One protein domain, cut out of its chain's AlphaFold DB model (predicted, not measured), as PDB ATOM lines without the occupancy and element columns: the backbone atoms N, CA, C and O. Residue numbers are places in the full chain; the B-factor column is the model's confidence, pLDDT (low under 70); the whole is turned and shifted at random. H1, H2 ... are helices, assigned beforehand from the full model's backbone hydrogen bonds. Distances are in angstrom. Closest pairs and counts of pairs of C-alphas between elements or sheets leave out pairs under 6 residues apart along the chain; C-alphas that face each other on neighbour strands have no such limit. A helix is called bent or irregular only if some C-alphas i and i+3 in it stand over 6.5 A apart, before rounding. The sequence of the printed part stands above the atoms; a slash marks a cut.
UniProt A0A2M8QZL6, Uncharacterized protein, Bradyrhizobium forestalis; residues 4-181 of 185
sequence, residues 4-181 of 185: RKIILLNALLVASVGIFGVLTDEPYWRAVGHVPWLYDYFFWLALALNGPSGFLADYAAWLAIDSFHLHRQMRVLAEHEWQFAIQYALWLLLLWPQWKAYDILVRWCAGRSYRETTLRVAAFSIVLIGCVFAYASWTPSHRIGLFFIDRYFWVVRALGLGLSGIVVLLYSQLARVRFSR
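What this domain is: This is residues 4 to 181 of the 185 residues of an uncharacterized protein of Bradyrhizobium forestalis (UniProt A0A2M8QZL6). An elongated up-and-down bundle, in which the long helix H5 has H1 and H4 packed along it while the long hairpin of H6 and H7 makes the opposite side. Short H3 and H4 form a V between these two sides, its corner set on H7, and the little H2 packs on residues 76 to 84 of H5. The printed part has 178 residues with seven named helices, H1 to H7 in order, and no named strand; its class is all helix. It is compact, with a radius of gyration of the C-alphas of 18.0 A, and spans 59 by 34 by 31 A.

How they stand to each other: H5, residues 76 to 109, is the hub, touching five other helices, and has a kink of 32 degrees near residue 93. H4, residues 51 to 66, forms a helical hairpin with H5, opposite ways at a shallow tilt of 34.6 degrees, only just short of steep; their closest C-alphas, of Ala 57 and Leu 90, are 4.9 A apart. H1, residues 4 to 23, touches residues 88 to 99 of H5 at a shallow tilt of 12 degrees, opposite ways, with the C-alphas of Ala 11 and Leu 92 closest at 6.0 A. H2, residues 26 to 32, touches H5 at a steep tilt of 52 degrees, with the C-alphas of Pro 27 and Glu 81 closest at 5.2 A. H7, residues 148 to 181, touches residues 102 to 106 of H5, closest at the C-alphas of Val 106 and Ser 172, 5.6 A. H6, residues 113 to 138, and H7 form a helical hairpin at a shallow tilt of 14 degrees, with the C-alphas of Val 127 and Gly 162 closest at 4.0 A. H5 and H6 touch only at the corner by their link, closest at the C-alphas of Cys 109 and Arg 115, 4.9 A. H3, residues 38 to 49, touches H7 with residues 44 to 49 alone, closest at the C-alphas of Ala 48 and Gly 160, 3.8 A. Every O i to N i+4 pair is within hydrogen-bond range in H1, H2, H3, H4 and H6, against 28 of 30 in H5 and 25 of 30 in H7.

Where its parts are: H1 begins at C-alpha 4 (-81.851, -96.309, 138.076) and is 28.0 A long. H5 is 47.1 A, H6 37.6 A and H7 48.7 A long. H7 is irregular, with C-alphas 151 and 154 7.4 A apart, and ends at C-alpha 181 (-88.922, -79.289, 133.373).

The domain as a whole: The two C-alphas farthest apart, of Arg 72 and Arg 181, are 61.9 A apart. The printed part has no cut and no long link; residues 70 to 75 stand free. The mean pLDDT of the printed part is 81.6, with residues 66 to 77, 138 to 153 and 181 under 70.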
ATOM      1  N   ARG A   4     -83.047 -95.460 137.955       88.06
ATOM      2  CA  ARG A   4     -81.851 -96.309 138.076       88.06
ATOM      3  C   ARG A   4     -81.032 -95.960 139.320       88.06
ATOM      4  O   ARG A   4     -80.551 -96.860 139.992       88.06
ATOM      5  N   LYS A   5     -80.914 -94.665 139.649       89.75
ATOM      6  CA  LYS A   5     -80.222 -94.202 140.862       89.75
ATOM      7  C   LYS A   5     -81.002 -94.577 142.122       89.75
ATOM      8  O   LYS A   5     -80.385 -94.973 143.097       89.75
ATOM      9  N   ILE A   6     -82.334 -94.490 142.095       89.50
ATOM     10  CA  ILE A   6     -83.184 -94.907 143.223       89.50
ATOM     11  C   ILE A   6     -83.015 -96.406 143.492       89.50
ATOM     12  O   ILE A   6     -82.758 -96.792 144.628       89.50
ATOM     13  N   ILE A   7     -83.108 -97.238 142.451       91.25
ATOM     14  CA  ILE A   7     -82.921 -98.691 142.569       91.25
ATOM     15  C   ILE A   7     -81.516 -99.003 143.087       91.25
ATOM     16  O   ILE A   7     -81.384 -99.786 144.019       91.25
ATOM     17  N   LEU A   8     -80.481 -98.356 142.538       93.19
ATOM     18  CA  LEU A   8     -79.099 -98.563 142.971       93.19
ATOM     19  C   LEU A   8     -78.897 -98.207 144.448       93.19
ATOM     20  O   LEU A   8     -78.307 -98.992 145.174       93.19
ATOM     21  N   LEU A   9     -79.396 -97.056 144.908       93.19
ATOM     22  CA  LEU A   9     -79.252 -96.652 146.311       93.19
ATOM     23  C   LEU A   9     -79.991 -97.596 147.262       93.19
ATOM     24  O   LEU A   9     -79.458 -97.927 148.314       93.19
ATOM     25  N   ASN A  10     -81.181 -98.069 146.884       92.81
ATOM     26  CA  ASN A  10     -81.897 -99.062 147.682       92.81
ATOM     27  C   ASN A  10     -81.188-100.419 147.674       92.81
ATOM     28  O   ASN A  10     -81.112-101.061 148.715       92.81
ATOM     29  N   ALA A  11     -80.610-100.831 146.543       94.00
ATOM     30  CA  ALA A  11     -79.809-102.049 146.472       94.00
ATOM     31  C   ALA A  11     -78.548-101.945 147.337       94.00
ATOM     32  O   ALA A  11     -78.234-102.886 148.055       94.00
ATOM     33  N   LEU A  12     -77.864-100.796 147.325       95.38
ATOM     34  CA  LEU A  12     -76.710-100.537 148.188       95.38
ATOM     35  C   LEU A  12     -77.092-100.541 149.668       95.38
ATOM     36  O   LEU A  12     -76.353-101.107 150.464       95.38
ATOM     37  N   LEU A  13     -78.238 -99.957 150.030       93.88
ATOM     38  CA  LEU A  13     -78.763-100.007 151.393       93.88
ATOM     39  C   LEU A  13     -79.050-101.451 151.822       93.88
ATOM     40  O   LEU A  13     -78.566-101.890 152.855       93.88
ATOM     41  N   VAL A  14     -79.808-102.211 151.031       94.50
ATOM     42  CA  VAL A  14     -80.136-103.608 151.365       94.50
ATOM     43  C   VAL A  14     -78.869-104.462 151.440       94.50
ATOM     44  O   VAL A  14     -78.706-105.235 152.381       94.50
ATOM     45  N   ALA A  15     -77.936-104.291 150.502       95.38
ATOM     46  CA  ALA A  15     -76.664-105.006 150.513       95.38
ATOM     47  C   ALA A  15     -75.803-104.639 151.729       95.38
ATOM     48  O   ALA A  15     -75.214-105.530 152.333       95.38
ATOM     49  N   SER A  16     -75.739-103.360 152.119       96.00
ATOM     50  CA  SER A  16     -74.951-102.941 153.279       96.00
ATOM     51  C   SER A  16     -75.525-103.479 154.586       96.00
ATOM     52  O   SER A  16     -74.750-103.954 155.414       96.00
ATOM     53  N   VAL A  17     -76.854-103.498 154.751       94.50
ATOM     54  CA  VAL A  17     -77.483-104.144 155.914       94.50
ATOM     55  C   VAL A  17     -77.215-105.652 155.905       94.50
ATOM     56  O   VAL A  17     -76.849-106.206 156.937       94.50
ATOM     57  N   GLY A  18     -77.313-106.318 154.749       93.31
ATOM     58  CA  GLY A  18     -77.019-107.750 154.627       93.31
ATOM     59  C   GLY A  18     -75.576-108.095 155.001       93.31
ATOM     60  O   GLY A  18     -75.352-108.983 155.818       93.31
ATOM     61  N   ILE A  19     -74.603-107.348 154.469       95.44
ATOM     62  CA  ILE A  19     -73.180-107.503 154.806       95.44
ATOM     63  C   ILE A  19     -72.949-107.234 156.293       95.44
ATOM     64  O   ILE A  19     -72.247-108.003 156.942       95.44
ATOM     65  N   PHE A  20     -73.554-106.176 156.843       95.19
ATOM     66  CA  PHE A  20     -73.442-105.873 158.267       95.19
ATOM     67  C   PHE A  20     -73.953-107.034 159.125       95.19
ATOM     68  O   PHE A  20     -73.253-107.438 160.042       95.19
ATOM     69  N   GLY A  21     -75.093-107.635 158.767       92.00
ATOM     70  CA  GLY A  21     -75.630-108.803 159.468       92.00
ATOM     71  C   GLY A  21     -74.720-110.029 159.413       92.00
ATOM     72  O   GLY A  21     -74.579-110.720 160.414       92.00
ATOM     73  N   VAL A  22     -74.055-110.280 158.281       93.19
ATOM     74  CA  VAL A  22     -73.052-111.358 158.187       93.19
ATOM     75  C   VAL A  22     -71.849-111.062 159.085       93.19
ATOM     76  O   VAL A  22     -71.388-111.943 159.802       93.19
ATOM     77  N   LEU A  23     -71.351-109.821 159.085       94.31
ATOM     78  CA  LEU A  23     -70.207-109.422 159.914       94.31
ATOM     79  C   LEU A  23     -70.508-109.470 161.417       94.31
ATOM     80  O   LEU A  23     -69.586-109.659 162.208       94.31
ATOM     81  N   THR A  24     -71.768-109.284 161.813       91.56
ATOM     82  CA  THR A  24     -72.207-109.353 163.214       91.56
ATOM     83  C   THR A  24     -72.748-110.720 163.624       91.56
ATOM     84  O   THR A  24     -73.220-110.845 164.749       91.56
ATOM     85  N   ASP A  25     -72.682-111.724 162.745       88.56
ATOM     86  CA  ASP A  25     -73.217-113.076 162.965       88.56
ATOM     87  C   ASP A  25     -74.714-113.093 163.336       88.56
ATOM     88  O   ASP A  25     -75.197-113.826 164.196       88.56
ATOM     89  N   GLU A  26     -75.481-112.221 162.685       87.31
ATOM     90  CA  GLU A  26     -76.916-112.066 162.922       87.31
ATOM     91  C   GLU A  26     -77.728-113.370 162.766       87.31
ATOM     92  O   GLU A  26     -78.646-113.583 163.564       87.31
ATOM     93  N   PRO A  27     -77.449-114.274 161.799       83.94
ATOM     94  CA  PRO A  27     -78.161-115.549 161.719       83.94
ATOM     95  C   PRO A  27     -78.046-116.377 163.001       83.94
ATOM     96  O   PRO A  27     -79.044-116.945 163.451       83.94
ATOM     97  N   TYR A  28     -76.859-116.400 163.617       84.06
ATOM     98  CA  TYR A  28     -76.645-117.047 164.905       84.06
ATOM     99  C   TYR A  28     -77.444-116.364 166.010       84.06
ATOM    100  O   TYR A  28     -78.201-117.036 166.715       84.06
ATOM    101  N   TRP A  29     -77.339-115.036 166.129       82.38
ATOM    102  CA  TRP A  29     -78.050-114.288 167.168       82.38
ATOM    103  C   TRP A  29     -79.561-114.491 167.087       82.38
ATOM    104  O   TRP A  29     -80.198-114.725 168.114       82.38
ATOM    105  N   ARG A  30     -80.138-114.509 165.882       76.06
ATOM    106  CA  ARG A  30     -81.559-114.824 165.676       76.06
ATOM    107  C   ARG A  30     -81.929-116.242 166.106       76.06
ATOM    108  O   ARG A  30     -83.009-116.426 166.657       76.06
ATOM    109  N   ALA A  31     -81.050-117.218 165.882       76.19
ATOM    110  CA  ALA A  31     -81.293-118.608 166.258       76.19
ATOM    111  C   ALA A  31     -81.263-118.829 167.782       76.19
ATOM    112  O   ALA A  31     -82.052-119.617 168.301       76.19
ATOM    113  N   VAL A  32     -80.364-118.148 168.505       78.31
ATOM    114  CA  VAL A  32     -80.250-118.267 169.975       78.31
ATOM    115  C   VAL A  32     -81.113-117.260 170.740       78.31
ATOM    116  O   VAL A  32     -81.365-117.441 171.931       78.31
ATOM    117  N   GLY A  33     -81.591-116.231 170.041       74.62
ATOM    118  CA  GLY A  33     -82.374-115.131 170.573       74.62
ATOM    119  C   GLY A  33     -81.516-114.048 171.230       74.62
ATOM    120  O   GLY A  33     -80.641-114.317 172.052       74.62
ATOM    121  N   HIS A  34     -81.800-112.789 170.895       75.62
ATOM    122  CA  HIS A  34     -81.138-111.618 171.470       75.62
ATOM    123  C   HIS A  34     -82.108-110.444 171.663       75.62
ATOM    124  O   HIS A  34     -83.240-110.435 171.170       75.62
ATOM    125  N   VAL A  35     -81.659-109.449 172.431       77.69
ATOM    126  CA  VAL A  35     -82.309-108.133 172.530       77.69
ATOM    127  C   VAL A  35     -81.987-107.294 171.288       77.69
ATOM    128  O   VAL A  35     -80.955-107.545 170.664       77.69
ATOM    129  N   PRO A  36     -82.808-106.282 170.938       74.50
ATOM    130  CA  PRO A  36     -82.544-105.432 169.785       74.50
ATOM    131  C   PRO A  36     -81.147-104.862 169.821       74.50
ATOM    132  O   PRO A  36     -80.713-104.305 170.833       74.50
ATOM    133  N   TRP A  37     -80.488-104.948 168.682       83.00
ATOM    134  CA  TRP A  37     -79.202-104.326 168.477       83.00
ATOM    135  C   TRP A  37     -79.250-103.385 167.278       83.00
ATOM    136  O   TRP A  37     -80.253-103.233 166.584       83.00
ATOM    137  N   LEU A  38     -78.125-102.723 167.028       87.06
ATOM    138  CA  LEU A  38     -77.934-101.798 165.922       87.06
ATOM    139  C   LEU A  38     -78.348-102.389 164.559       87.06
ATOM    140  O   LEU A  38     -78.900-101.668 163.730       87.06
ATOM    141  N   TYR A  39     -78.120-103.691 164.340       89.19
ATOM    142  CA  TYR A  39     -78.538-104.377 163.117       89.19
ATOM    143  C   TYR A  39     -80.057-104.316 162.923       89.19
ATOM    144  O   TYR A  39     -80.507-103.943 161.840       89.19
ATOM    145  N   ASP A  40     -80.845-104.602 163.963       83.81
ATOM    146  CA  ASP A  40     -82.308-104.609 163.886       83.81
ATOM    147  C   ASP A  40     -82.855-103.253 163.457       83.81
ATOM    148  O   ASP A  40     -83.716-103.178 162.585       83.81
ATOM    149  N   TYR A  41     -82.308-102.165 164.002       86.06
ATOM    150  CA  TYR A  41     -82.714-100.815 163.622       86.06
ATOM    151  C   TYR A  41     -82.389-100.503 162.156       86.06
ATOM    152  O   TYR A  41     -83.216 -99.907 161.461       86.06
ATOM    153  N   PHE A  42     -81.225-100.930 161.652       89.44
ATOM    154  CA  PHE A  42     -80.888-100.779 160.234       89.44
ATOM    155  C   PHE A  42     -81.766-101.647 159.333       89.44
ATOM    156  O   PHE A  42     -82.230-101.177 158.293       89.44
ATOM    157  N   PHE A  43     -82.046-102.881 159.747       87.31
ATOM    158  CA  PHE A  43     -82.957-103.784 159.059       87.31
ATOM    159  C   PHE A  43     -84.372-103.201 158.992       87.31
ATOM    160  O   PHE A  43     -84.963-103.143 157.914       87.31
ATOM    161  N   TRP A  44     -84.898-102.687 160.104       85.56
ATOM    162  CA  TRP A  44     -86.209-102.039 160.165       85.56
ATOM    163  C   TRP A  44     -86.271-100.785 159.302       85.56
ATOM    164  O   TRP A  44     -87.261-100.579 158.604       85.56
ATOM    165  N   LEU A  45     -85.211 -99.976 159.293       85.44
ATOM    166  CA  LEU A  45     -85.118 -98.805 158.427       85.44
ATOM    167  C   LEU A  45     -85.115 -99.200 156.943       85.44
ATOM    168  O   LEU A  45     -85.860 -98.627 156.147       85.44
ATOM    169  N   ALA A  46     -84.315-100.198 156.563       88.75
ATOM    170  CA  ALA A  46     -84.273-100.701 155.192       88.75
ATOM    171  C   ALA A  46     -85.630-101.278 154.760       88.75
ATOM    172  O   ALA A  46     -86.078-101.027 153.637       88.75
ATOM    173  N   LEU A  47     -86.308-101.986 155.669       84.88
ATOM    174  CA  LEU A  47     -87.645-102.533 155.460       84.88
ATOM    175  C   LEU A  47     -88.691-101.430 155.314       84.88
ATOM    176  O   LEU A  47     -89.505-101.489 154.404       84.88
ATOM    177  N   ALA A  48     -88.643-100.392 156.143       79.88
ATOM    178  CA  ALA A  48     -89.542 -99.248 156.054       79.88
ATOM    179  C   ALA A  48     -89.457 -98.539 154.690       79.88
ATOM    180  O   ALA A  48     -90.473 -98.121 154.135       79.88
ATOM    181  N   LEU A  49     -88.250 -98.442 154.127       81.75
ATOM    182  CA  LEU A  49     -88.002 -97.791 152.839       81.75
ATOM    183  C   LEU A  49     -88.322 -98.687 151.632       81.75
ATOM    184  O   LEU A  49     -88.702 -98.183 150.575       81.75
ATOM    185  N   ASN A  50     -88.196-100.009 151.787       87.25
ATOM    186  CA  ASN A  50     -88.388-100.997 150.720       87.25
ATOM    187  C   ASN A  50     -89.523-101.989 151.020       87.25
ATOM    188  O   ASN A  50     -89.466-103.139 150.583       87.25
ATOM    189  N   GLY A  51     -90.547-101.531 151.745       82.19
ATOM    190  CA  GLY A  51     -91.595-102.343 152.372       82.19
ATOM    191  C   GLY A  51     -92.050-103.562 151.576       82.19
ATOM    192  O   GLY A  51     -91.870-104.674 152.063       82.19
ATOM    193  N   PRO A  52     -92.597-103.407 150.357       88.56
ATOM    194  CA  PRO A  52     -93.189-104.534 149.641       88.56
ATOM    195  C   PRO A  52     -92.179-105.596 149.202       88.56
ATOM    196  O   PRO A  52     -92.439-106.781 149.377       88.56
ATOM    197  N   SER A  53     -91.022-105.201 148.668       91.50
ATOM    198  CA  SER A  53     -89.967-106.138 148.255       91.50
ATOM    199  C   SER A  53     -89.352-106.850 149.452       91.50
ATOM    200  O   SER A  53     -89.176-108.061 149.392       91.50
ATOM    201  N   GLY A  54     -89.090-106.133 150.547       88.75
ATOM    202  CA  GLY A  54     -88.556-106.740 151.764       88.75
ATOM    203  C   GLY A  54     -89.554-107.670 152.446       88.75
ATOM    204  O   GLY A  54     -89.181-108.758 152.874       88.75
ATOM    205  N   PHE A  55     -90.835-107.292 152.476       85.69
ATOM    206  CA  PHE A  55     -91.916-108.137 152.982       85.69
ATOM    207  C   PHE A  55     -92.067-109.424 152.161       85.69
ATOM    208  O   PHE A  55     -92.095-110.514 152.725       85.69
ATOM    209  N   LEU A  56     -92.131-109.309 150.830       88.50
ATOM    210  CA  LEU A  56     -92.252-110.463 149.938       88.50
ATOM    211  C   LEU A  56     -91.030-111.379 150.021       88.50
ATOM    212  O   LEU A  56     -91.190-112.595 150.048       88.50
ATOM    213  N   ALA A  57     -89.827-110.806 150.079       90.94
ATOM    214  CA  ALA A  57     -88.589-111.564 150.201       90.94
ATOM    215  C   ALA A  57     -88.527-112.361 151.505       90.94
ATOM    216  O   ALA A  57     -88.155-113.530 151.498       90.94
ATOM    217  N   ASP A  58     -88.932-111.744 152.611       84.81
ATOM    218  CA  ASP A  58     -88.988-112.393 153.914       84.81
ATOM    219  C   ASP A  58     -90.034-113.514 153.964       84.81
ATOM    220  O   ASP A  58     -89.735-114.622 154.406       84.81
ATOM    221  N   TYR A  59     -91.237-113.257 153.441       82.69
ATOM    222  CA  TYR A  59     -92.304-114.255 153.373       82.69
ATOM    223  C   TYR A  59     -91.915-115.450 152.489       82.69
ATOM    224  O   TYR A  59     -92.127-116.603 152.859       82.69
ATOM    225  N   ALA A  60     -91.295-115.186 151.337       86.94
ATOM    226  CA  ALA A  60     -90.810-116.224 150.435       86.94
ATOM    227  C   ALA A  60     -89.636-117.018 151.028       86.94
ATOM    228  O   ALA A  60     -89.593-118.235 150.871       86.94
ATOM    229  N   ALA A  61     -88.714-116.360 151.740       86.12
ATOM    230  CA  ALA A  61     -87.630-117.040 152.444       86.12
ATOM    231  C   ALA A  61     -88.165-117.968 153.540       86.12
ATOM    232  O   ALA A  61     -87.693-119.094 153.673       86.12
ATOM    233  N   TRP A  62     -89.188-117.529 154.278       79.31
ATOM    234  CA  TRP A  62     -89.850-118.366 155.273       79.31
ATOM    235  C   TRP A  62     -90.510-119.605 154.646       79.31
ATOM    236  O   TRP A  62     -90.249-120.717 155.095       79.31
ATOM    237  N   LEU A  63     -91.279-119.438 153.561       80.06
ATOM    238  CA  LEU A  63     -91.898-120.563 152.840       80.06
ATOM    239  C   LEU A  63     -90.870-121.539 152.255       80.06
ATOM    240  O   LEU A  63     -91.092-122.751 152.255       80.06
ATOM    241  N   ALA A  64     -89.752-121.017 151.744       79.44
ATOM    242  CA  ALA A  64     -88.687-121.842 151.195       79.44
ATOM    243  C   ALA A  64     -88.126-122.780 152.269       79.44
ATOM    244  O   ALA A  64     -88.018-123.976 152.022       79.44
ATOM    245  N   ILE A  65     -87.836-122.263 153.466       73.81
ATOM    246  CA  ILE A  65     -87.260-123.038 154.573       73.81
ATOM    247  C   ILE A  65     -88.265-124.017 155.191       73.81
ATOM    248  O   ILE A  65     -87.894-125.163 155.435       73.81
ATOM    249  N   ASP A  66     -89.532-123.622 155.354       67.69
ATOM    250  CA  ASP A  66     -90.600-124.506 155.857       67.69
ATOM    251  C   ASP A  66     -90.780-125.746 154.953       67.69
ATOM    252  O   ASP A  66     -90.985-126.872 155.410       67.69
ATOM    253  N   SER A  67     -90.562-125.575 153.644       60.72
ATOM    254  CA  SER A  67     -90.580-126.664 152.656       60.72
ATOM    255  C   SER A  67     -89.388-127.635 152.778       60.72
ATOM    256  O   SER A  67     -89.457-128.759 152.276       60.72
ATOM    257  N   PHE A  68     -88.290-127.235 153.437       61.12
ATOM    258  CA  PHE A  68     -87.058-128.025 153.605       61.12
ATOM    259  C   PHE A  68     -87.004-128.844 154.910       61.12
ATOM    260  O   PHE A  68     -85.965-129.454 155.189       61.12
ATOM    261  N   HIS A  69     -88.102-128.937 155.676       51.06
ATOM    262  CA  HIS A  69     -88.230-129.695 156.939       51.06
ATOM    263  C   HIS A  69     -88.135-131.239 156.814       51.06
ATOM    264  O   HIS A  69     -88.822-132.010 157.480       51.06
ATOM    265  N   LEU A  70     -87.189-131.723 156.014       45.75
ATOM    266  CA  LEU A  70     -86.642-133.071 156.044       45.75
ATOM    267  C   LEU A  70     -85.279-133.024 156.755       45.75
ATOM    268  O   LEU A  70     -84.266-132.862 156.076       45.75
ATOM    269  N   HIS A  71     -85.261-133.215 158.084       48.34
ATOM    270  CA  HIS A  71     -84.231-133.887 158.924       48.34
ATOM    271  C   HIS A  71     -83.877-133.163 160.249       48.34
ATOM    272  O   HIS A  71     -83.289-132.086 160.281       48.34
ATOM    273  N   ARG A  72     -84.220-133.859 161.344       50.88
ATOM    274  CA  ARG A  72     -84.116-133.559 162.786       50.88
ATOM    275  C   ARG A  72     -82.828-132.864 163.289       50.88
ATOM    276  O   ARG A  72     -81.714-133.316 163.058       50.88
ATOM    277  N   GLN A  73     -83.060-131.875 164.158       46.16
ATOM    278  CA  GLN A  73     -82.349-131.540 165.410       46.16
ATOM    279  C   GLN A  73     -80.925-130.943 165.411       46.16
ATOM    280  O   GLN A  73     -80.563-130.379 166.436       46.16
ATOM    281  N   MET A  74     -80.166-130.917 164.311       46.44
ATOM    282  CA  MET A  74     -78.948-130.068 164.210       46.44
ATOM    283  C   MET A  74     -79.090-128.876 163.245       46.44
ATOM    284  O   MET A  74     -78.130-128.155 162.996       46.44
ATOM    285  N   ARG A  75     -80.285-128.651 162.687       59.06
ATOM    286  CA  ARG A  75     -80.489-127.729 161.558       59.06
ATOM    287  C   ARG A  75     -80.938-126.316 161.900       59.06
ATOM    288  O   ARG A  75     -80.965-125.506 160.989       59.06
ATOM    289  N   VAL A  76     -81.231-125.985 163.158       65.50
ATOM    290  CA  VAL A  76     -81.805-124.666 163.494       65.50
ATOM    291  C   VAL A  76     -80.901-123.523 163.021       65.50
ATOM    292  O   VAL A  76     -81.384-122.615 162.357       65.50
ATOM    293  N   LEU A  77     -79.588-123.591 163.267       66.56
ATOM    294  CA  LEU A  77     -78.656-122.555 162.804       66.56
ATOM    295  C   LEU A  77     -78.572-122.494 161.269       66.56
ATOM    296  O   LEU A  77     -78.742-121.428 160.686       66.56
ATOM    297  N   ALA A  78     -78.406-123.647 160.614       72.69
ATOM    298  CA  ALA A  78     -78.339-123.729 159.155       72.69
ATOM    299  C   ALA A  78     -79.634-123.229 158.481       72.69
ATOM    300  O   ALA A  78     -79.584-122.583 157.440       72.69
ATOM    301  N   GLU A  79     -80.801-123.488 159.073       75.25
ATOM    302  CA  GLU A  79     -82.092-122.977 158.605       75.25
ATOM    303  C   GLU A  79     -82.140-121.445 158.665       75.25
ATOM    304  O   GLU A  79     -82.576-120.821 157.700       75.25
ATOM    305  N   HIS A  80     -81.630-120.828 159.737       78.69
ATOM    306  CA  HIS A  80     -81.582-119.367 159.873       78.69
ATOM    307  C   HIS A  80     -80.557-118.724 158.925       78.69
ATOM    308  O   HIS A  80     -80.843-117.674 158.349       78.69
ATOM    309  N   GLU A  81     -79.402-119.358 158.704       84.12
ATOM    310  CA  GLU A  81     -78.403-118.920 157.717       84.12
ATOM    311  C   GLU A  81     -78.970-118.945 156.292       84.12
ATOM    312  O   GLU A  81     -78.875-117.955 155.559       84.12
ATOM    313  N   TRP A  82     -79.622-120.046 155.904       84.44
ATOM    314  CA  TRP A  82     -80.268-120.155 154.598       84.44
ATOM    315  C   TRP A  82     -81.448-119.196 154.464       84.44
ATOM    316  O   TRP A  82     -81.578-118.548 153.426       84.44
ATOM    317  N   GLN A  83     -82.274-119.047 155.504       85.44
ATOM    318  CA  GLN A  83     -83.368-118.077 155.501       85.44
ATOM    319  C   GLN A  83     -82.832-116.662 155.273       85.44
ATOM    320  O   GLN A  83     -83.360-115.936 154.432       85.44
ATOM    321  N   PHE A  84     -81.766-116.286 155.982       87.50
ATOM    322  CA  PHE A  84     -81.121-114.985 155.851       87.50
ATOM    323  C   PHE A  84     -80.587-114.769 154.429       87.50
ATOM    324  O   PHE A  84     -80.880-113.748 153.802       87.50
ATOM    325  N   ALA A  85     -79.849-115.740 153.885       90.31
ATOM    326  CA  ALA A  85     -79.286-115.650 152.542       90.31
ATOM    327  C   ALA A  85     -80.378-115.530 151.465       90.31
ATOM    328  O   ALA A  85     -80.312-114.646 150.606       90.31
ATOM    329  N   ILE A  86     -81.413-116.376 151.537       90.25
ATOM    330  CA  ILE A  86     -82.548-116.361 150.607       90.25
ATOM    331  C   ILE A  86     -83.306-115.036 150.718       90.25
ATOM    332  O   ILE A  86     -83.607-114.424 149.695       90.25
ATOM    333  N   GLN A  87     -83.562-114.552 151.936       92.06
ATOM    334  CA  GLN A  87     -84.238-113.279 152.171       92.06
ATOM    335  C   GLN A  87     -83.509-112.124 151.481       92.06
ATOM    336  O   GLN A  87     -84.122-111.393 150.710       92.06
ATOM    337  N   TYR A  88     -82.208-111.947 151.714       93.19
ATOM    338  CA  TYR A  88     -81.469-110.827 151.122       93.19
ATOM    339  C   TYR A  88     -81.307-110.957 149.603       93.19
ATOM    340  O   TYR A  88     -81.425-109.958 148.889       93.19
ATOM    341  N   ALA A  89     -81.109-112.176 149.091       93.88
ATOM    342  CA  ALA A  89     -81.057-112.424 147.653       93.88
ATOM    343  C   ALA A  89     -82.388-112.069 146.970       93.88
ATOM    344  O   ALA A  89     -82.407-111.333 145.979       93.88
ATOM    345  N   LEU A  90     -83.511-112.534 147.528       95.00
ATOM    346  CA  LEU A  90     -84.847-112.215 147.027       95.00
ATOM    347  C   LEU A  90     -85.170-110.731 147.179       95.00
ATOM    348  O   LEU A  90     -85.784-110.153 146.287       95.00
ATOM    349  N   TRP A  91     -84.731-110.089 148.258       95.12
ATOM    350  CA  TRP A  91     -84.965-108.662 148.452       95.12
ATOM    351  C   TRP A  91     -84.292-107.856 147.341       95.12
ATOM    352  O   TRP A  91     -84.956-107.071 146.665       95.12
ATOM    353  N   LEU A  92     -83.011-108.117 147.065       95.00
ATOM    354  CA  LEU A  92     -82.288-107.474 145.965       95.00
ATOM    355  C   LEU A  92     -82.938-107.750 144.600       95.00
ATOM    356  O   LEU A  92     -83.070-106.829 143.790       95.00
ATOM    357  N   LEU A  93     -83.399-108.982 144.364       95.00
ATOM    358  CA  LEU A  93     -84.114-109.366 143.143       95.00
ATOM    359  C   LEU A  93     -85.429-108.581 142.976       95.00
ATOM    360  O   LEU A  93     -85.744-108.121 141.879       95.00
ATOM    361  N   LEU A  94     -86.189-108.407 144.062       94.81
ATOM    362  CA  LEU A  94     -87.523-107.800 144.065       94.81
ATOM    363  C   LEU A  94     -87.513-106.262 144.095       94.81
ATOM    364  O   LEU A  94     -88.529-105.643 143.768       94.81
ATOM    365  N   LEU A  95     -86.377-105.623 144.397       92.75
ATOM    366  CA  LEU A  95     -86.241-104.162 144.334       92.75
ATOM    367  C   LEU A  95     -86.521-103.611 142.931       92.75
ATOM    368  O   LEU A  95     -87.267-102.642 142.773       92.75
ATOM    369  N   TRP A  96     -85.929-104.218 141.898       93.12
ATOM    370  CA  TRP A  96     -86.121-103.772 140.518       93.12
ATOM    371  C   TRP A  96     -87.590-103.826 140.068       93.12
ATOM    372  O   TRP A  96     -88.095-102.782 139.632       93.12
ATOM    373  N   PRO A  97     -88.308-104.965 140.179       93.31
ATOM    374  CA  PRO A  97     -89.700-105.033 139.752       93.31
ATOM    375  C   PRO A  97     -90.611-104.128 140.591       93.31
ATOM    376  O   PRO A  97     -91.485-103.481 140.014       93.31
ATOM    377  N   GLN A  98     -90.373-103.981 141.904       92.81
ATOM    378  CA  GLN A  98     -91.127-103.044 142.751       92.81
ATOM    379  C   GLN A  98     -91.034-101.608 142.216       92.81
ATOM    380  O   GLN A  98     -92.048-100.965 141.942       92.81
ATOM    381  N   TRP A  99     -89.815-101.092 142.039       92.25
ATOM    382  CA  TRP A  99     -89.616 -99.713 141.590       92.25
ATOM    383  C   TRP A  99     -90.094 -99.492 140.152       92.25
ATOM    384  O   TRP A  99     -90.600 -98.417 139.830       92.25
ATOM    385  N   LYS A 100     -89.991-100.508 139.287       92.44
ATOM    386  CA  LYS A 100     -90.575-100.463 137.942       92.44
ATOM    387  C   LYS A 100     -92.093-100.368 137.969       92.44
ATOM    388  O   LYS A 100     -92.640 -99.554 137.227       92.44
ATOM    389  N   ALA A 101     -92.759-101.132 138.831       91.50
ATOM    390  CA  ALA A 101     -94.203-101.042 139.003       91.50
ATOM    391  C   ALA A 101     -94.622 -99.638 139.471       91.50
ATOM    392  O   ALA A 101     -95.553 -99.061 138.909       91.50
ATOM    393  N   TYR A 102     -93.888 -99.042 140.419       91.50
ATOM    394  CA  TYR A 102     -94.138 -97.666 140.866       91.50
ATOM    395  C   TYR A 102     -93.982 -96.640 139.742       91.50
ATOM    396  O   TYR A 102     -94.818 -95.750 139.601       91.50
ATOM    397  N   ASP A 103     -92.942 -96.766 138.918       91.69
ATOM    398  CA  ASP A 103     -92.711 -95.864 137.787       91.69
ATOM    399  C   ASP A 103     -93.796 -95.965 136.717       91.69
ATOM    400  O   ASP A 103     -94.292 -94.942 136.248       91.69
ATOM    401  N   ILE A 104     -94.220 -97.183 136.380       91.88
ATOM    402  CA  ILE A 104     -95.331 -97.411 135.451       91.88
ATOM    403  C   ILE A 104     -96.621 -96.793 136.004       91.88
ATOM    404  O   ILE A 104     -97.297 -96.054 135.288       91.88
ATOM    405  N   LEU A 105     -96.933 -97.040 137.280       91.75
ATOM    406  CA  LEU A 105     -98.136 -96.526 137.933       91.75
ATOM    407  C   LEU A 105     -98.162 -94.992 137.959       91.75
ATOM    408  O   LEU A 105     -99.148 -94.380 137.553       91.75
ATOM    409  N   VAL A 106     -97.064 -94.357 138.377       91.19
ATOM    410  CA  VAL A 106     -96.969 -92.891 138.446       91.19
ATOM    411  C   VAL A 106     -97.091 -92.254 137.065       91.19
ATOM    412  O   VAL A 106     -97.822 -91.276 136.916       91.19
ATOM    413  N   ARG A 107     -96.433 -92.814 136.043       89.62
ATOM    414  CA  ARG A 107     -96.558 -92.323 134.660       89.62
ATOM    415  C   ARG A 107     -97.973 -92.484 134.120       89.62
ATOM    416  O   ARG A 107     -98.464 -91.593 133.441       89.62
ATOM    417  N   TRP A 108     -98.638 -93.592 134.434       89.56
ATOM    418  CA  TRP A 108    -100.014 -93.832 134.009       89.56
ATOM    419  C   TRP A 108    -101.013 -92.853 134.643       89.56
ATOM    420  O   TRP A 108    -102.016 -92.494 134.014       89.56
ATOM    421  N   CYS A 109    -100.736 -92.402 135.869       89.81
ATOM    422  CA  CYS A 109    -101.535 -91.400 136.569       89.81
ATOM    423  C   CYS A 109    -101.239 -89.956 136.135       89.81
ATOM    424  O   CYS A 109    -102.104 -89.101 136.313       89.81
ATOM    425  N   ALA A 110    -100.057 -89.672 135.584       86.56
ATOM    426  CA  ALA A 110     -99.628 -88.314 135.262       86.56
ATOM    427  C   ALA A 110    -100.579 -87.610 134.274       86.56
ATOM    428  O   ALA A 110    -101.015 -88.191 133.278       86.56
ATOM    429  N   GLY A 111    -100.907 -86.347 134.564       81.75
ATOM    430  CA  GLY A 111    -101.696 -85.486 133.675       81.75
ATOM    431  C   GLY A 111    -103.200 -85.788 133.648       81.75
ATOM    432  O   GLY A 111    -103.936 -85.159 132.893       81.75
ATOM    433  N   ARG A 112    -103.691 -86.730 134.466       87.81
ATOM    434  CA  ARG A 112    -105.122 -87.062 134.565       87.81
ATOM    435  C   ARG A 112    -105.607 -86.956 136.006       87.81
ATOM    436  O   ARG A 112    -105.414 -87.880 136.793       87.81
ATOM    437  N   SER A 113    -106.307 -85.867 136.325       85.81
ATOM    438  CA  SER A 113    -106.776 -85.533 137.684       85.81
ATOM    439  C   SER A 113    -107.466 -86.695 138.408       85.81
ATOM    440  O   SER A 113    -107.137 -86.981 139.556       85.81
ATOM    441  N   TYR A 114    -108.359 -87.427 137.733       92.25
ATOM    442  CA  TYR A 114    -109.062 -88.563 138.336       92.25
ATOM    443  C   TYR A 114    -108.109 -89.686 138.778       92.25
ATOM    444  O   TYR A 114    -108.233 -90.186 139.892       92.25
ATOM    445  N   ARG A 115    -107.114 -90.044 137.951       90.62
ATOM    446  CA  ARG A 115    -106.141 -91.109 138.260       90.62
ATOM    447  C   ARG A 115    -105.211 -90.707 139.388       90.62
ATOM    448  O   ARG A 115    -104.813 -91.544 140.190       90.62
ATOM    449  N   GLU A 116    -104.854 -89.432 139.439       88.56
ATOM    450  CA  GLU A 116    -104.032 -88.885 140.510       88.56
ATOM    451  C   GLU A 116    -104.770 -88.902 141.848       88.56
ATOM    452  O   GLU A 116    -104.184 -89.276 142.863       88.56
ATOM    453  N   THR A 117    -106.058 -88.550 141.855       90.06
ATOM    454  CA  THR A 117    -106.902 -88.657 143.047       90.06
ATOM    455  C   THR A 117    -107.038 -90.111 143.487       90.06
ATOM    456  O   THR A 117    -106.818 -90.405 144.659       90.06
ATOM    457  N   THR A 118    -107.301 -91.042 142.562       92.06
ATOM    458  CA  THR A 118    -107.350 -92.479 142.876       92.06
ATOM    459  C   THR A 118    -106.029 -92.983 143.457       92.06
ATOM    460  O   THR A 118    -106.047 -93.703 144.450       92.06
ATOM    461  N   LEU A 119    -104.883 -92.571 142.901       91.38
ATOM    462  CA  LEU A 119    -103.562 -92.934 143.425       91.38
ATOM    463  C   LEU A 119    -103.364 -92.436 144.863       91.38
ATOM    464  O   LEU A 119    -102.849 -93.174 145.697       91.38
ATOM    465  N   ARG A 120    -103.796 -91.205 145.165       90.69
ATOM    466  CA  ARG A 120    -103.726 -90.633 146.520       90.69
ATOM    467  C   ARG A 120    -104.592 -91.383 147.514       90.69
ATOM    468  O   ARG A 120    -104.108 -91.717 148.590       90.69
ATOM    469  N   VAL A 121    -105.833 -91.679 147.138       92.88
ATOM    470  CA  VAL A 121    -106.750 -92.457 147.978       92.88
ATOM    471  C   VAL A 121    -106.191 -93.857 148.212       92.88
ATOM    472  O   VAL A 121    -106.110 -94.285 149.355       92.88
ATOM    473  N   ALA A 122    -105.724 -94.544 147.166       90.75
ATOM    474  CA  ALA A 122    -105.141 -95.878 147.294       90.75
ATOM    475  C   ALA A 122    -103.896 -95.884 148.194       90.75
ATOM    476  O   ALA A 122    -103.787 -96.721 149.086       90.75
ATOM    477  N   ALA A 123    -102.983 -94.928 148.007       91.56
ATOM    478  CA  ALA A 123    -101.798 -94.792 148.846       91.56
ATOM    479  C   ALA A 123    -102.157 -94.508 150.313       91.56
ATOM    480  O   ALA A 123    -101.574 -95.115 151.208       91.56
ATOM    481  N   PHE A 124    -103.138 -93.638 150.566       91.38
ATOM    482  CA  PHE A 124    -103.633 -93.369 151.915       91.38
ATOM    483  C   PHE A 124    -104.278 -94.609 152.547       91.38
ATOM    484  O   PHE A 124    -103.997 -94.924 153.701       91.38
ATOM    485  N   SER A 125    -105.074 -95.362 151.786       91.31
ATOM    486  CA  SER A 125    -105.654 -96.627 152.244       91.31
ATOM    487  C   SER A 125    -104.579 -97.654 152.595       91.31
ATOM    488  O   SER A 125    -104.702 -98.317 153.616       91.31
ATOM    489  N   ILE A 126    -103.501 -97.759 151.808       89.69
ATOM    490  CA  ILE A 126    -102.364 -98.644 152.116       89.69
ATOM    491  C   ILE A 126    -101.703 -98.242 153.437       89.69
ATOM    492  O   ILE A 126    -101.434 -99.109 154.267       89.69
ATOM    493  N   VAL A 127    -101.486 -96.941 153.662       90.81
ATOM    494  CA  VAL A 127    -100.949 -96.428 154.932       90.81
ATOM    495  C   VAL A 127    -101.870 -96.798 156.092       90.81
ATOM    496  O   VAL A 127    -101.408 -97.370 157.074       90.81
ATOM    497  N   LEU A 128    -103.172 -96.527 155.962       90.00
ATOM    498  CA  LEU A 128    -104.158 -96.800 157.006       90.00
ATOM    499  C   LEU A 128    -104.230 -98.294 157.337       90.00
ATOM    500  O   LEU A 128    -104.179 -98.667 158.506       90.00
ATOM    501  N   ILE A 129    -104.295 -99.147 156.312       88.69
ATOM    502  CA  ILE A 129    -104.279-100.605 156.458       88.69
ATOM    503  C   ILE A 129    -102.990-101.036 157.162       88.69
ATOM    504  O   ILE A 129    -103.059-101.775 158.137       88.69
ATOM    505  N   GLY A 130    -101.828-100.529 156.741       85.94
ATOM    506  CA  GLY A 130    -100.548-100.808 157.396       85.94
ATOM    507  C   GLY A 130    -100.542-100.434 158.880       85.94
ATOM    508  O   GLY A 130    -100.106-101.232 159.705       85.94
ATOM    509  N   CYS A 131    -101.090 -99.271 159.246       86.81
ATOM    510  CA  CYS A 131    -101.235 -98.852 160.642       86.81
ATOM    511  C   CYS A 131    -102.180 -99.764 161.439       86.81
ATOM    512  O   CYS A 131    -101.853-100.139 162.564       86.81
ATOM    513  N   VAL A 132    -103.324-100.152 160.865       86.88
ATOM    514  CA  VAL A 132    -104.280-101.072 161.506       86.88
ATOM    515  C   VAL A 132    -103.652-102.447 161.710       86.88
ATOM    516  O   VAL A 132    -103.735-102.992 162.806       86.88
ATOM    517  N   PHE A 133    -102.973-102.992 160.699       82.19
ATOM    518  CA  PHE A 133    -102.261-104.265 160.819       82.19
ATOM    519  C   PHE A 133    -101.108-104.181 161.813       82.19
ATOM    520  O   PHE A 133    -100.904-105.125 162.569       82.19
ATOM    521  N   ALA A 134    -100.373-103.069 161.864       82.31
ATOM    522  CA  ALA A 134     -99.314-102.868 162.846       82.31
ATOM    523  C   ALA A 134     -99.875-102.840 164.276       82.31
ATOM    524  O   ALA A 134     -99.328-103.497 165.157       82.31
ATOM    525  N   TYR A 135    -100.996-102.143 164.487       81.69
ATOM    526  CA  TYR A 135    -101.704-102.116 165.767       81.69
ATOM    527  C   TYR A 135    -102.256-103.496 166.148       81.69
ATOM    528  O   TYR A 135    -102.054-103.947 167.268       81.69
ATOM    529  N   ALA A 136    -102.888-104.209 165.215       77.50
ATOM    530  CA  ALA A 136    -103.364-105.568 165.459       77.50
ATOM    531  C   ALA A 136    -102.201-106.523 165.772       77.50
ATOM    532  O   ALA A 136    -102.295-107.326 166.689       77.50
ATOM    533  N   SER A 137    -101.071-106.392 165.072       72.56
ATOM    534  CA  SER A 137     -99.871-107.215 165.295       72.56
ATOM    535  C   SER A 137     -99.169-106.916 166.623       72.56
ATOM    536  O   SER A 137     -98.342-107.706 167.069       72.56
ATOM    537  N   TRP A 138     -99.485-105.783 167.259       69.44
ATOM    538  CA  TRP A 138     -98.979-105.412 168.581       69.44
ATOM    539  C   TRP A 138     -99.668-106.193 169.715       69.44
ATOM    540  O   TRP A 138     -99.110-106.335 170.806       69.44
ATOM    541  N   THR A 139    -100.866-106.729 169.469       58.28
ATOM    542  CA  THR A 139    -101.722-107.394 170.460       58.28
ATOM    543  C   THR A 139    -102.087-108.813 169.998       58.28
ATOM    544  O   THR A 139    -102.678-108.941 168.935       58.28
ATOM    545  N   PRO A 140    -102.010-109.863 170.831       50.50
ATOM    546  CA  PRO A 140    -100.851-110.678 171.227       50.50
ATOM    547  C   PRO A 140    -100.100-111.407 170.073       50.50
ATOM    548  O   PRO A 140    -100.593-111.587 168.962       50.50
ATOM    549  N   SER A 141     -98.880-111.854 170.388       44.44
ATOM    550  CA  SER A 141     -97.843-112.439 169.520       44.44
ATOM    551  C   SER A 141     -98.293-113.609 168.624       44.44
ATOM    552  O   SER A 141     -98.580-114.697 169.116       44.44
ATOM    553  N   HIS A 142     -98.235-113.428 167.298       42.97
ATOM    554  CA  HIS A 142     -98.445-114.502 166.308       42.97
ATOM    555  C   HIS A 142     -97.299-115.536 166.249       42.97
ATOM    556  O   HIS A 142     -97.450-116.592 165.643       42.97
ATOM    557  N   ARG A 143     -96.160-115.267 166.902       44.94
ATOM    558  CA  ARG A 143     -95.126-116.262 167.215       44.94
ATOM    559  C   ARG A 143     -94.906-116.257 168.719       44.94
ATOM    560  O   ARG A 143     -94.442-115.263 169.265       44.94
ATOM    561  N   ILE A 144     -95.259-117.348 169.392       42.31
ATOM    562  CA  ILE A 144     -94.871-117.582 170.787       42.31
ATOM    563  C   ILE A 144     -93.380-117.954 170.763       42.31
ATOM    564  O   ILE A 144     -93.013-119.123 170.790       42.31
ATOM    565  N   GLY A 145     -92.530-116.942 170.603       46.06
ATOM    566  CA  GLY A 145     -91.087-116.996 170.800       46.06
ATOM    567  C   GLY A 145     -90.743-116.055 171.950       46.06
ATOM    568  O   GLY A 145     -91.279-114.953 172.030       46.06
ATOM    569  N   LEU A 146     -89.891-116.492 172.876       43.69
ATOM    570  CA  LEU A 146     -89.535-115.761 174.104       43.69
ATOM    571  C   LEU A 146     -88.758-114.447 173.852       43.69
ATOM    572  O   LEU A 146     -88.387-113.771 174.812       43.69
ATOM    573  N   PHE A 147     -88.509-114.062 172.596       54.75
ATOM    574  CA  PHE A 147     -87.555-113.013 172.239       54.75
ATOM    575  C   PHE A 147     -88.216-111.732 171.716       54.75
ATOM    576  O   PHE A 147     -89.240-111.742 171.034       54.75
ATOM    577  N   PHE A 148     -87.596-110.592 172.041       52.62
ATOM    578  CA  PHE A 148     -88.083-109.249 171.709       52.62
ATOM    579  C   PHE A 148     -88.316-109.072 170.200       52.62
ATOM    580  O   PHE A 148     -89.302-108.456 169.800       52.62
ATOM    581  N   ILE A 149     -87.436-109.628 169.363       57.31
ATOM    582  CA  ILE A 149     -87.507-109.489 167.904       57.31
ATOM    583  C   ILE A 149     -88.808-110.064 167.353       57.31
ATOM    584  O   ILE A 149     -89.491-109.352 166.624       57.31
ATOM    585  N   ASP A 150     -89.215-111.264 167.774       57.47
ATOM    586  CA  ASP A 150     -90.457-111.908 167.322       57.47
ATOM    587  C   ASP A 150     -91.714-111.105 167.691       57.47
ATOM    588  O   ASP A 150     -92.707-111.117 166.957       57.47
ATOM    589  N   ARG A 151     -91.661-110.354 168.801       58.72
ATOM    590  CA  ARG A 151     -92.777-109.535 169.291       58.72
ATOM    591  C   ARG A 151     -93.054-108.311 168.416       58.72
ATOM    592  O   ARG A 151     -94.216-107.972 168.214       58.72
ATOM    593  N   TYR A 152     -92.020-107.650 167.895       65.50
ATOM    594  CA  TYR A 152     -92.169-106.436 167.069       65.50
ATOM    595  C   TYR A 152     -91.981-106.695 165.571       65.50
ATOM    596  O   TYR A 152     -92.250-105.825 164.742       65.50
ATOM    597  N   PHE A 153     -91.587-107.914 165.214       67.69
ATOM    598  CA  PHE A 153     -91.315-108.364 163.855       67.69
ATOM    599  C   PHE A 153     -92.422-108.018 162.848       67.69
ATOM    600  O   PHE A 153     -92.153-107.494 161.763       67.69
ATOM    601  N   TRP A 154     -93.675-108.308 163.200       70.94
ATOM    602  CA  TRP A 154     -94.833-108.086 162.330       70.94
ATOM    603  C   TRP A 154     -95.276-106.627 162.292       70.94
ATOM    604  O   TRP A 154     -95.716-106.144 161.250       70.94
ATOM    605  N   VAL A 155     -95.072-105.900 163.393       75.38
ATOM    606  CA  VAL A 155     -95.362-104.466 163.490       75.38
ATOM    607  C   VAL A 155     -94.523-103.702 162.469       75.38
ATOM    608  O   VAL A 155     -95.068-102.945 161.668       75.38
ATOM    609  N   VAL A 156     -93.210-103.948 162.428       73.81
ATOM    610  CA  VAL A 156     -92.308-103.254 161.494       73.81
ATOM    611  C   VAL A 156     -92.625-103.605 160.037       73.81
ATOM    612  O   VAL A 156     -92.588-102.731 159.174       73.81
ATOM    613  N   ARG A 157     -93.001-104.856 159.747       75.94
ATOM    614  CA  ARG A 157     -93.435-105.291 158.405       75.94
ATOM    615  C   ARG A 157     -94.701-104.590 157.938       75.94
ATOM    616  O   ARG A 157     -94.738-104.079 156.820       75.94
ATOM    617  N   ALA A 158     -95.715-104.540 158.796       78.06
ATOM    618  CA  ALA A 158     -96.971-103.864 158.503       78.06
ATOM    619  C   ALA A 158     -96.761-102.353 158.313       78.06
ATOM    620  O   ALA A 158     -97.291-101.771 157.365       78.06
ATOM    621  N   LEU A 159     -95.914-101.735 159.146       80.06
ATOM    622  CA  LEU A 159     -95.515-100.338 158.978       80.06
ATOM    623  C   LEU A 159     -94.742-100.118 157.677       80.06
ATOM    624  O   LEU A 159     -95.069 -99.189 156.949       80.06
ATOM    625  N   GLY A 160     -93.772-100.967 157.335       81.56
ATOM    626  CA  GLY A 160     -93.018-100.845 156.086       81.56
ATOM    627  C   GLY A 160     -93.901-100.988 154.846       81.56
ATOM    628  O   GLY A 160     -93.786-100.200 153.905       81.56
ATOM    629  N   LEU A 161     -94.852-101.927 154.861       80.75
ATOM    630  CA  LEU A 161     -95.860-102.044 153.808       80.75
ATOM    631  C   LEU A 161     -96.738-100.784 153.733       80.75
ATOM    632  O   LEU A 161     -96.957-100.263 152.641       80.75
ATOM    633  N   GLY A 162     -97.185-100.250 154.872       84.44
ATOM    634  CA  GLY A 162     -97.946 -98.999 154.930       84.44
ATOM    635  C   GLY A 162     -97.163 -97.804 154.377       84.44
ATOM    636  O   GLY A 162     -97.664 -97.064 153.530       84.44
ATOM    637  N   LEU A 163     -95.897 -97.657 154.777       86.62
ATOM    638  CA  LEU A 163     -94.992 -96.594 154.329       86.62
ATOM    639  C   LEU A 163     -94.752 -96.621 152.817       86.62
ATOM    640  O   LEU A 163     -94.492 -95.571 152.227       86.62
ATOM    641  N   SER A 164     -94.929 -97.769 152.160       85.69
ATOM    642  CA  SER A 164     -94.854 -97.866 150.700       85.69
ATOM    643  C   SER A 164     -95.848 -96.941 149.983       85.69
ATOM    644  O   SER A 164     -95.514 -96.372 148.941       85.69
ATOM    645  N   GLY A 165     -97.024 -96.689 150.575       85.00
ATOM    646  CA  GLY A 165     -97.980 -95.702 150.071       85.00
ATOM    647  C   GLY A 165     -97.396 -94.285 150.079       85.00
ATOM    648  O   GLY A 165     -97.481 -93.569 149.081       85.00
ATOM    649  N   ILE A 166     -96.716 -93.903 151.165       87.62
ATOM    650  CA  ILE A 166     -96.024 -92.608 151.276       87.62
ATOM    651  C   ILE A 166     -94.883 -92.519 150.258       87.62
ATOM    652  O   ILE A 166     -94.748 -91.504 149.576       87.62
ATOM    653  N   VAL A 167     -94.095 -93.586 150.105       87.88
ATOM    654  CA  VAL A 167     -92.986 -93.646 149.139       87.88
ATOM    655  C   VAL A 167     -93.486 -93.426 147.710       87.88
ATOM    656  O   VAL A 167     -92.913 -92.612 146.983       87.88
ATOM    657  N   VAL A 168     -94.579 -94.084 147.308       87.62
ATOM    658  CA  VAL A 168     -95.187 -93.897 145.978       87.62
ATOM    659  C   VAL A 168     -95.687 -92.464 145.790       87.62
ATOM    660  O   VAL A 168     -95.490 -91.882 144.721       87.62
ATOM    661  N   LEU A 169     -96.282 -91.855 146.821       88.62
ATOM    662  CA  LEU A 169     -96.725 -90.462 146.761       88.62
ATOM    663  C   LEU A 169     -95.559 -89.492 146.603       88.62
ATOM    664  O   LEU A 169     -95.595 -88.658 145.697       88.62
ATOM    665  N   LEU A 170     -94.517 -89.624 147.421       88.56
ATOM    666  CA  LEU A 170     -93.303 -88.814 147.321       88.56
ATOM    667  C   LEU A 170     -92.653 -88.966 145.946       88.56
ATOM    668  O   LEU A 170     -92.327 -87.969 145.299       88.56
ATOM    669  N   TYR A 171     -92.538 -90.201 145.451       89.06
ATOM    670  CA  TYR A 171     -92.026 -90.467 144.112       89.06
ATOM    671  C   TYR A 171     -92.886 -89.798 143.031       89.06
ATOM    672  O   TYR A 171     -92.341 -89.180 142.118       89.06
ATOM    673  N   SER A 172     -94.217 -89.831 143.162       88.00
ATOM    674  CA  SER A 172     -95.127 -89.158 142.228       88.00
ATOM    675  C   SER A 172     -94.918 -87.641 142.188       88.00
ATOM    676  O   SER A 172     -94.922 -87.057 141.105       88.00
ATOM    677  N   GLN A 173     -94.672 -86.999 143.336       86.94
ATOM    678  CA  GLN A 173     -94.403 -85.559 143.405       86.94
ATOM    679  C   GLN A 173     -93.058 -85.217 142.759       86.94
ATOM    680  O   GLN A 173     -92.971 -84.305 141.938       86.94
ATOM    681  N   LEU A 174     -92.017 -85.999 143.060       85.69
ATOM    682  CA  LEU A 174     -90.695 -85.827 142.455       85.69
ATOM    683  C   LEU A 174     -90.723 -86.046 140.936       85.69
ATOM    684  O   LEU A 174     -90.019 -85.353 140.198       85.69
ATOM    685  N   ALA A 175     -91.534 -86.993 140.460       84.75
ATOM    686  CA  ALA A 175     -91.718 -87.253 139.040       84.75
ATOM    687  C   ALA A 175     -92.419 -86.082 138.332       84.75
ATOM    688  O   ALA A 175     -91.970 -85.681 137.262       84.75
ATOM    689  N   ARG A 176     -93.444 -85.470 138.943       81.12
ATOM    690  CA  ARG A 176     -94.112 -84.277 138.384       81.12
ATOM    691  C   ARG A 176     -93.153 -83.111 138.187       81.12
ATOM    692  O   ARG A 176     -93.086 -82.574 137.091       81.12
ATOM    693  N   VAL A 177     -92.361 -82.775 139.212       81.69
ATOM    694  CA  VAL A 177     -91.352 -81.697 139.129       81.69
ATOM    695  C   VAL A 177     -90.375 -81.938 137.977       81.69
ATOM    696  O   VAL A 177     -89.895 -80.994 137.354       81.69
ATOM    697  N   ARG A 178     -90.072 -83.204 137.687       76.38
ATOM    698  CA  ARG A 178     -89.223 -83.576 136.561       76.38
ATOM    699  C   ARG A 178     -89.930 -83.391 135.218       76.38
ATOM    700  O   ARG A 178     -89.336 -82.789 134.334       76.38
ATOM    701  N   PHE A 179     -91.161 -83.877 135.072       73.50
ATOM    702  CA  PHE A 179     -91.910 -83.754 133.819       73.50
ATOM    703  C   PHE A 179     -92.171 -82.290 133.446       73.50
ATOM    704  O   PHE A 179     -91.969 -81.922 132.298       73.50
ATOM    705  N   SER A 180     -92.473 -81.427 134.420       70.88
ATOM    706  CA  SER A 180     -92.652 -79.985 134.188       70.88
ATOM    707  C   SER A 180     -91.382 -79.245 133.743       70.88
ATOM    708  O   SER A 180     -91.471 -78.104 133.314       70.88
ATOM    709  N   ARG A 181     -90.192 -79.851 133.872       65.69
ATOM    710  CA  ARG A 181     -88.922 -79.289 133.373       65.69
ATOM    711  C   ARG A 181     -88.522 -79.824 131.999       65.69
ATOM    712  O   ARG A 181     -87.596 -79.287 131.405       65.69
TER     713      ARG A 181